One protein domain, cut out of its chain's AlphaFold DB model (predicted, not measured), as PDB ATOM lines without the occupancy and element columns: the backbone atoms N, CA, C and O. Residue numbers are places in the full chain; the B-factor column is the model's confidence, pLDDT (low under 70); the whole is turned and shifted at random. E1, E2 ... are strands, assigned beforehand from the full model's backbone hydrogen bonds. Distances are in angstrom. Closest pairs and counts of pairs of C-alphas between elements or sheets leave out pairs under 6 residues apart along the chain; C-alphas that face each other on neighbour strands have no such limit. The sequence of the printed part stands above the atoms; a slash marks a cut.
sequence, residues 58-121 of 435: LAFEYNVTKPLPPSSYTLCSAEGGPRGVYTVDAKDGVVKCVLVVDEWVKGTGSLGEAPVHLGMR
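Overview. This is residues 58 to 121 of the 435 residues of an uncharacterized protein of Coprinopsis marcescibilis (UniProt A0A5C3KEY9). With little regular structure, the model is a small three-stranded antiparallel sheet between long loops: residues 58 to 71 beyond one end, residues 77 to 96 beyond the other, and residues 110 to 121 folding back. The 64 printed residues hold no named helix and strands E1, E2, E3, in that order along the chain and across the sheet. The class is all strand, with 16 residues in named elements; the whole is compact, with a radius of gyration of the C-alphas of 11.6 A and spans of 33 by 23 by 21 A.

Arrangement. E1, residues 72 to 76, and E2, residues 97 to 101, form an antiparallel hairpin at 166 degrees; N 98 and O 75 are within hydrogen-bond range at 2.8 A. E2 and E3, residues 104 to 109, form another at 154 degrees, with N 97 and O 109 within range at 2.8 A. These make a meander, each strand the antiparallel neighbour of the one before. Residues 85 to 86 pair antiparallel with 94 to 95.

Along the chain. E1 begins at C-alpha 72 (189.592, 225.409, 148.197) and is 13.2 A long, E2 13.1 A. E3, 15.3 A, ends at C-alpha 109 (186.716, 232.754, 135.122).

Size, cuts and confidence. The C-alphas farthest apart, Lys 66 and Pro 82, are 32.7 A apart. The printed part has no cut. E1 to E2 is a long link. Residues 58 to 62 and 113 to 121 have pLDDT under 70.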
ATOM      1  N   LEU A  58     203.275 223.741 134.886       49.75
ATOM      2  CA  LEU A  58     202.451 222.604 134.511       49.75
ATOM      3  C   LEU A  58     201.018 223.101 134.598       49.75
ATOM      4  O   LEU A  58     200.548 223.392 135.700       49.75
ATOM      5  N   ALA A  59     200.374 223.280 133.441       51.69
ATOM      6  CA  ALA A  59     198.974 223.639 133.377       51.69
ATOM      7  C   ALA A  59     198.270 222.600 134.241       51.69
ATOM      8  O   ALA A  59     198.282 221.410 133.922       51.69
ATOM      9  N   PHE A  60     197.821 223.031 135.417       53.16
ATOM     10  CA  PHE A  60     197.274 222.118 136.394       53.16
ATOM     11  C   PHE A  60     195.931 221.701 135.826       53.16
ATOM     12  O   PHE A  60     194.947 222.429 135.929       53.16
ATOM     13  N   GLU A  61     195.915 220.562 135.140       59.00
ATOM     14  CA  GLU A  61     194.698 219.993 134.599       59.00
ATOM     15  C   GLU A  61     193.897 219.472 135.788       59.00
ATOM     16  O   GLU A  61     194.055 218.344 136.264       59.00
ATOM     17  N   TYR A  62     193.089 220.369 136.349       67.00
ATOM     18  CA  TYR A  62     192.191 220.019 137.423       67.00
ATOM     19  C   TYR A  62     191.127 219.094 136.839       67.00
ATOM     20  O   TYR A  62     190.245 219.518 136.092       67.00
ATOM     21  N   ASN A  63     191.225 217.808 137.165       73.81
ATOM     22  CA  ASN A  63     190.207 216.855 136.772       73.81
ATOM     23  C   ASN A  63     188.914 217.186 137.527       73.81
ATOM     24  O   ASN A  63     188.788 216.878 138.710       73.81
ATOM     25  N   VAL A  64     187.956 217.779 136.812       72.31
ATOM     26  CA  VAL A  64     186.634 218.206 137.302       72.31
ATOM     27  C   VAL A  64     185.885 217.081 138.030       72.31
ATOM     28  O   VAL A  64     185.030 217.341 138.870       72.31
ATOM     29  N   THR A  65     186.221 215.819 137.753       81.81
ATOM     30  CA  THR A  65     185.600 214.664 138.419       81.81
ATOM     31  C   THR A  65     186.084 214.433 139.849       81.81
ATOM     32  O   THR A  65     185.432 213.703 140.595       81.81
ATOM     33  N   LYS A  66     187.208 215.031 140.259       87.88
ATOM     34  CA  LYS A  66     187.688 214.937 141.638       87.88
ATOM     35  C   LYS A  66     187.111 216.090 142.462       87.88
ATOM     36  O   LYS A  66     187.170 217.237 142.014       87.88
ATOM     37  N   PRO A  67     186.574 215.815 143.665       90.31
ATOM     38  CA  PRO A  67     186.141 216.873 144.564       90.31
ATOM     39  C   PRO A  67     187.333 217.767 144.906       90.31
ATOM     40  O   PRO A  67     188.444 217.270 145.110       90.31
ATOM     41  N   LEU A  68     187.093 219.079 144.937       91.12
ATOM     42  CA  LEU A  68     188.113 220.039 145.339       91.12
ATOM     43  C   LEU A  68     188.547 219.761 146.784       91.12
ATOM     44  O   LEU A  68     187.725 219.319 147.595       91.12
ATOM     45  N   PRO A  69     189.828 219.988 147.122       93.00
ATOM     46  CA  PRO A  69     190.278 219.825 148.493       93.00
ATOM     47  C   PRO A  69     189.504 220.783 149.421       93.00
ATOM     48  O   PRO A  69     189.072 221.852 148.979       93.00
ATOM     49  N   PRO A  70     189.326 220.437 150.709       95.25
ATOM     50  CA  PRO A  70     188.520 221.228 151.648       95.25
ATOM     51  C   PRO A  70     189.005 222.673 151.844       95.25
ATOM     52  O   PRO A  70     188.240 223.527 152.271       95.25
ATOM     53  N   SER A  71     190.275 222.930 151.543       94.75
ATOM     54  CA  SER A  71     190.954 224.228 151.587       94.75
ATOM     55  C   SER A  71     190.700 225.106 150.359       94.75
ATOM     56  O   SER A  71     191.251 226.200 150.258       94.75
ATOM     57  N   SER A  72     189.910 224.637 149.395       95.75
ATOM     58  CA  SER A  72     189.592 225.409 148.197       95.75
ATOM     59  C   SER A  72     188.399 226.334 148.413       95.75
ATOM     60  O   SER A  72     187.409 225.980 149.056       95.75
ATOM     61  N   TYR A  73     188.473 227.523 147.825       95.81
ATOM     62  CA  TYR A  73     187.363 228.463 147.793       95.81
ATOM     63  C   TYR A  73     187.395 229.294 146.514       95.81
ATOM     64  O   TYR A  73     188.428 229.466 145.866       95.81
ATOM     65  N   THR A  74     186.234 229.817 146.141       94.69
ATOM     66  CA  THR A  74     186.091 230.715 144.995       94.69
ATOM     67  C   THR A  74     185.674 232.096 145.471       94.69
ATOM     68  O   THR A  74     184.657 232.233 146.151       94.69
ATOM     69  N   LEU A  75     186.425 233.120 145.079       95.44
ATOM     70  CA  LEU A  75     186.050 234.520 145.271       95.44
ATOM     71  C   LEU A  75     185.352 235.005 144.012       95.44
ATOM     72  O   LEU A  75     185.989 235.076 142.965       95.44
ATOM     73  N   CYS A  76     184.066 235.333 144.105       95.75
ATOM     74  CA  CYS A  76     183.278 235.786 142.967       95.75
ATOM     75  C   CYS A  76     182.614 237.137 143.233       95.75
ATOM     76  O   CYS A  76     182.071 237.372 144.309       95.75
ATOM     77  N   SER A  77     182.591 237.989 142.211       94.88
ATOM     78  CA  SER A  77     181.725 239.161 142.153       94.88
ATOM     79  C   SER A  77     180.389 238.800 141.505       94.88
ATOM     80  O   SER A  77     180.354 238.190 140.433       94.88
ATOM     81  N   ALA A  78     179.288 239.197 142.146       89.31
ATOM     82  CA  ALA A  78     177.932 238.908 141.684       89.31
ATOM     83  C   ALA A  78     177.589 239.598 140.351       89.31
ATOM     84  O   ALA A  78     176.853 239.046 139.536       89.31
ATOM     85  N   GLU A  79     178.125 240.796 140.113       87.25
ATOM     86  CA  GLU A  79     177.723 241.642 138.982       87.25
ATOM     87  C   GLU A  79     178.665 241.506 137.774       87.25
ATOM     88  O   GLU A  79     178.247 241.649 136.624       87.25
ATOM     89  N   GLY A  80     179.931 241.144 138.006       77.25
ATOM     90  CA  GLY A  80     180.957 241.096 136.962       77.25
ATOM     91  C   GLY A  80     181.225 242.455 136.289       77.25
ATOM     92  O   GLY A  80     180.791 243.505 136.758       77.25
ATOM     93  N   GLY A  81     181.987 242.449 135.188       80.75
ATOM     94  CA  GLY A  81     182.332 243.677 134.456       80.75
ATOM     95  C   GLY A  81     183.186 244.639 135.300       80.75
ATOM     96  O   GLY A  81     184.117 244.168 135.945       80.75
ATOM     97  N   PRO A  82     182.887 245.953 135.360       85.06
ATOM     98  CA  PRO A  82     183.686 246.935 136.112       85.06
ATOM     99  C   PRO A  82     183.661 246.723 137.635       85.06
ATOM    100  O   PRO A  82     184.405 247.367 138.370       85.06
ATOM    101  N   ARG A  83     182.802 245.826 138.131       89.31
ATOM    102  CA  ARG A  83     182.749 245.417 139.540       89.31
ATOM    103  C   ARG A  83     183.307 244.010 139.758       89.31
ATOM    104  O   ARG A  83     183.004 243.387 140.770       89.31
ATOM    105  N   GLY A  84     184.065 243.474 138.800       91.75
ATOM    106  CA  GLY A  84     184.743 242.187 138.936       91.75
ATOM    107  C   GLY A  84     185.890 242.209 139.952       91.75
ATOM    108  O   GLY A  84     186.229 243.235 140.533       91.75
ATOM    109  N   VAL A  85     186.481 241.039 140.165       93.94
ATOM    110  CA  VAL A  85     187.726 240.867 140.910       93.94
ATOM    111  C   VAL A  85     188.873 241.344 140.027       93.94
ATOM    112  O   VAL A  85     189.070 240.827 138.928       93.94
ATOM    113  N   TYR A  86     189.621 242.332 140.502       94.44
ATOM    114  CA  TYR A  86     190.768 242.860 139.776       94.44
ATOM    115  C   TYR A  86     191.972 241.936 139.966       94.44
ATOM    116  O   TYR A  86     192.301 241.557 141.090       94.44
ATOM    117  N   THR A  87     192.619 241.561 138.868       93.88
ATOM    118  CA  THR A  87     193.848 240.765 138.861       93.88
ATOM    119  C   THR A  87     194.958 241.543 138.168       93.88
ATOM    120  O   THR A  87     194.701 242.491 137.430       93.88
ATOM    121  N   VAL A  88     196.206 241.145 138.399       92.06
ATOM    122  CA  VAL A  88     197.380 241.735 137.735       92.06
ATOM    123  C   VAL A  88     197.664 241.105 136.363       92.06
ATOM    124  O   VAL A  88     198.762 241.252 135.832       92.06
ATOM    125  N   ASP A  89     196.698 240.386 135.782       85.50
ATOM    126  CA  ASP A  89     196.839 239.820 134.442       85.50
ATOM    127  C   ASP A  89     196.842 240.938 133.385       85.50
ATOM    128  O   ASP A  89     195.955 241.792 133.344       85.50
ATOM    129  N   ALA A  90     197.860 240.935 132.520       81.69
ATOM    130  CA  ALA A  90     198.063 241.973 131.512       81.69
ATOM    131  C   ALA A  90     196.992 241.991 130.406       81.69
ATOM    132  O   ALA A  90     196.868 242.986 129.690       81.69
ATOM    133  N   LYS A  91     196.255 240.893 130.221       84.81
ATOM    134  CA  LYS A  91     195.187 240.767 129.224       84.81
ATOM    135  C   LYS A  91     193.817 240.933 129.864       84.81
ATOM    136  O   LYS A  91     192.996 241.663 129.319       84.81
ATOM    137  N   ASP A  92     193.616 240.314 131.026       81.31
ATOM    138  CA  ASP A  92     192.322 240.235 131.704       81.31
ATOM    139  C   ASP A  92     192.414 240.721 133.158       81.31
ATOM    140  O   ASP A  92     192.204 239.981 134.122       81.31
ATOM    141  N   GLY A  93     192.692 242.016 133.324       90.50
ATOM    142  CA  GLY A  93     192.831 242.644 134.641       90.50
ATOM    143  C   GLY A  93     191.559 242.637 135.498       90.50
ATOM    144  O   GLY A  93     191.619 243.002 136.666       90.50
ATOM    145  N   VAL A  94     190.405 242.217 134.963       93.31
ATOM    146  CA  VAL A  94     189.142 242.118 135.708       93.31
ATOM    147  C   VAL A  94     188.415 240.819 135.370       93.31
ATOM    148  O   VAL A  94     187.942 240.629 134.253       93.31
ATOM    149  N   VAL A  95     188.271 239.937 136.358       93.69
ATOM    150  CA  VAL A  95     187.606 238.629 136.228       93.69
ATOM    151  C   VAL A  95     186.370 238.557 137.121       93.69
ATOM    152  O   VAL A  95     186.236 239.328 138.066       93.69
ATOM    153  N   LYS A  96     185.415 237.653 136.860       94.75
ATOM    154  CA  LYS A  96     184.251 237.529 137.764       94.75
ATOM    155  C   LYS A  96     184.557 236.662 138.972       94.75
ATOM    156  O   LYS A  96     184.052 236.965 140.044       94.75
ATOM    157  N   CYS A  97     185.348 235.610 138.792       95.62
ATOM    158  CA  CYS A  97     185.679 234.638 139.819       95.62
ATOM    159  C   CYS A  97     187.168 234.285 139.806       95.62
ATOM    160  O   CYS A  97     187.775 234.199 138.739       95.62
ATOM    161  N   VAL A  98     187.718 234.010 140.986       95.62
ATOM    162  CA  VAL A  98     189.068 233.479 141.205       95.62
ATOM    163  C   VAL A  98     188.950 232.207 142.044       95.62
ATOM    164  O   VAL A  98     188.346 232.239 143.115       95.62
ATOM    165  N   LEU A  99     189.503 231.090 141.564       95.00
ATOM    166  CA  LEU A  99     189.604 229.835 142.312       95.00
ATOM    167  C   LEU A  99     190.941 229.796 143.050       95.00
ATOM    168  O   LEU A  99     192.005 229.771 142.424       95.00
ATOM    169  N   VAL A 100     190.867 229.737 144.373       95.19
ATOM    170  CA  VAL A 100     192.016 229.548 145.253       95.19
ATOM    171  C   VAL A 100     191.983 228.116 145.770       95.19
ATOM    172  O   VAL A 100     190.950 227.634 146.238       95.19
ATOM    173  N   VAL A 101     193.105 227.416 145.643       94.75
ATOM    174  CA  VAL A 101     193.294 226.069 146.185       94.75
ATOM    175  C   VAL A 101     194.523 226.115 147.074       94.75
ATOM    176  O   VAL A 101     195.621 226.396 146.586       94.75
ATOM    177  N   ASP A 102     194.312 225.853 148.364       93.50
ATOM    178  CA  ASP A 102     195.304 226.079 149.414       93.50
ATOM    179  C   ASP A 102     195.710 227.563 149.462       93.50
ATOM    180  O   ASP A 102     194.878 228.424 149.730       93.50
ATOM    181  N   GLU A 103     196.969 227.873 149.170       94.38
ATOM    182  CA  GLU A 103     197.538 229.230 149.155       94.38
ATOM    183  C   GLU A 103     197.737 229.780 147.727       94.38
ATOM    184  O   GLU A 103     198.314 230.849 147.536       94.38
ATOM    185  N   TRP A 104     197.266 229.057 146.703       93.50
ATOM    186  CA  TRP A 104     197.565 229.360 145.303       93.50
ATOM    187  C   TRP A 104     196.308 229.683 144.496       93.50
ATOM    188  O   TRP A 104     195.326 228.937 144.513       93.50
ATOM    189  N   VAL A 105     196.376 230.740 143.684       93.19
ATOM    190  CA  VAL A 105     195.382 230.999 142.634       93.19
ATOM    191  C   VAL A 105     195.570 229.965 141.526       93.19
ATOM    192  O   VAL A 105     196.619 229.912 140.884       93.19
ATOM    193  N   LYS A 106     194.562 229.115 141.309       92.81
ATOM    194  CA  LYS A 106     194.604 228.053 140.289       92.81
ATOM    195  C   LYS A 106     193.878 228.415 139.002       92.81
ATOM    196  O   LYS A 106     194.111 227.770 137.985       92.81
ATOM    197  N   GLY A 107     193.018 229.429 139.024       91.81
ATOM    198  CA  GLY A 107     192.373 229.909 137.810       91.81
ATOM    199  C   GLY A 107     191.434 231.079 138.048       91.81
ATOM    200  O   GLY A 107     191.042 231.369 139.180       91.81
ATOM    201  N   THR A 108     191.064 231.734 136.955       93.81
ATOM    202  CA  THR A 108     190.092 232.824 136.924       93.81
ATOM    203  C   THR A 108     189.024 232.530 135.871       93.81
ATOM    204  O   THR A 108     189.268 231.793 134.917       93.81
ATOM    205  N   GLY A 109     187.807 233.046 136.053       90.69
ATOM    206  CA  GLY A 109     186.716 232.754 135.122       90.69
ATOM    207  C   GLY A 109     185.429 233.531 135.373       90.69
ATOM    208  O   GLY A 109     185.363 234.417 136.230       90.69
ATOM    209  N   SER A 110     184.392 233.206 134.599       90.38
ATOM    210  CA  SER A 110     183.049 233.762 134.767       90.38
ATOM    211  C   SER A 110     182.181 232.905 135.709       90.38
ATOM    212  O   SER A 110     182.385 231.699 135.833       90.38
ATOM    213  N   LEU A 111     181.185 233.515 136.370       85.19
ATOM    214  CA  LEU A 111     180.303 232.850 137.352       85.19
ATOM    215  C   LEU A 111     179.514 231.653 136.769       85.19
ATOM    216  O   LEU A 111     179.063 230.795 137.519       85.19
ATOM    217  N   GLY A 112     179.352 231.589 135.442       77.62
ATOM    218  CA  GLY A 112     178.646 230.508 134.744       77.62
ATOM    219  C   GLY A 112     179.548 229.423 134.147       77.62
ATOM    220  O   GLY A 112     179.032 228.434 133.638       77.62
ATOM    221  N   GLU A 113     180.873 229.595 134.192       65.75
ATOM    222  CA  GLU A 113     181.854 228.675 133.584       65.75
ATOM    223  C   GLU A 113     182.637 227.851 134.620       65.75
ATOM    224  O   GLU A 113     183.485 227.023 134.269       65.75
ATOM    225  N   ALA A 114     182.331 228.022 135.906       49.16
ATOM    226  CA  ALA A 114     182.837 227.143 136.948       49.16
ATOM    227  C   ALA A 114     182.040 225.818 136.957       49.16
ATOM    228  O   ALA A 114     180.818 225.876 137.106       49.16
ATOM    229  N   PRO A 115     182.659 224.620 136.856       51.59
ATOM    230  CA  PRO A 115     184.071 224.293 136.654       51.59
ATOM    231  C   PRO A 115     184.236 223.381 135.425       51.59
ATOM    232  O   PRO A 115     184.131 222.168 135.572       51.59
ATOM    233  N   VAL A 116     184.458 223.892 134.207       50.56
ATOM    234  CA  VAL A 116     184.689 222.961 133.074       50.56
ATOM    235  C   VAL A 116     185.923 223.248 132.228       50.56
ATOM    236  O   VAL A 116     186.518 222.277 131.781       50.56
ATOM    237  N   HIS A 117     186.404 224.478 132.044       46.19
ATOM    238  CA  HIS A 117     187.576 224.718 131.177       46.19
ATOM    239  C   HIS A 117     188.472 225.849 131.705       46.19
ATOM    240  O   HIS A 117     188.589 226.910 131.103       46.19
ATOM    241  N   LEU A 118     189.151 225.625 132.834       51.38
ATOM    242  CA  LEU A 118     190.236 226.510 133.278       51.38
ATOM    243  C   LEU A 118     191.541 226.118 132.574       51.38
ATOM    244  O   LEU A 118     192.448 225.540 133.161       51.38
ATOM    245  N   GLY A 119     191.607 226.400 131.274       44.03
ATOM    246  CA  GLY A 119     192.812 226.263 130.458       44.03
ATOM    247  C   GLY A 119     193.633 227.549 130.449       44.03
ATOM    248  O   GLY A 119     193.877 228.099 129.379       44.03
ATOM    249  N   MET A 120     194.032 228.063 131.614       43.03
ATOM    250  CA  MET A 120     194.997 229.164 131.667       43.03
ATOM    251  C   MET A 120     196.418 228.606 131.727       43.03
ATOM    252  O   MET A 120     196.752 227.795 132.587       43.03
ATOM    253  N   ARG A 121     197.263 229.050 130.791       42.38
ATOM    254  CA  ARG A 121     198.717 228.894 130.883       42.38
ATOM    255  C   ARG A 121     199.228 229.995 131.815       42.38
ATOM    256  O   ARG A 121     199.097 231.158 131.433       42.38
TER     257      ARG A 121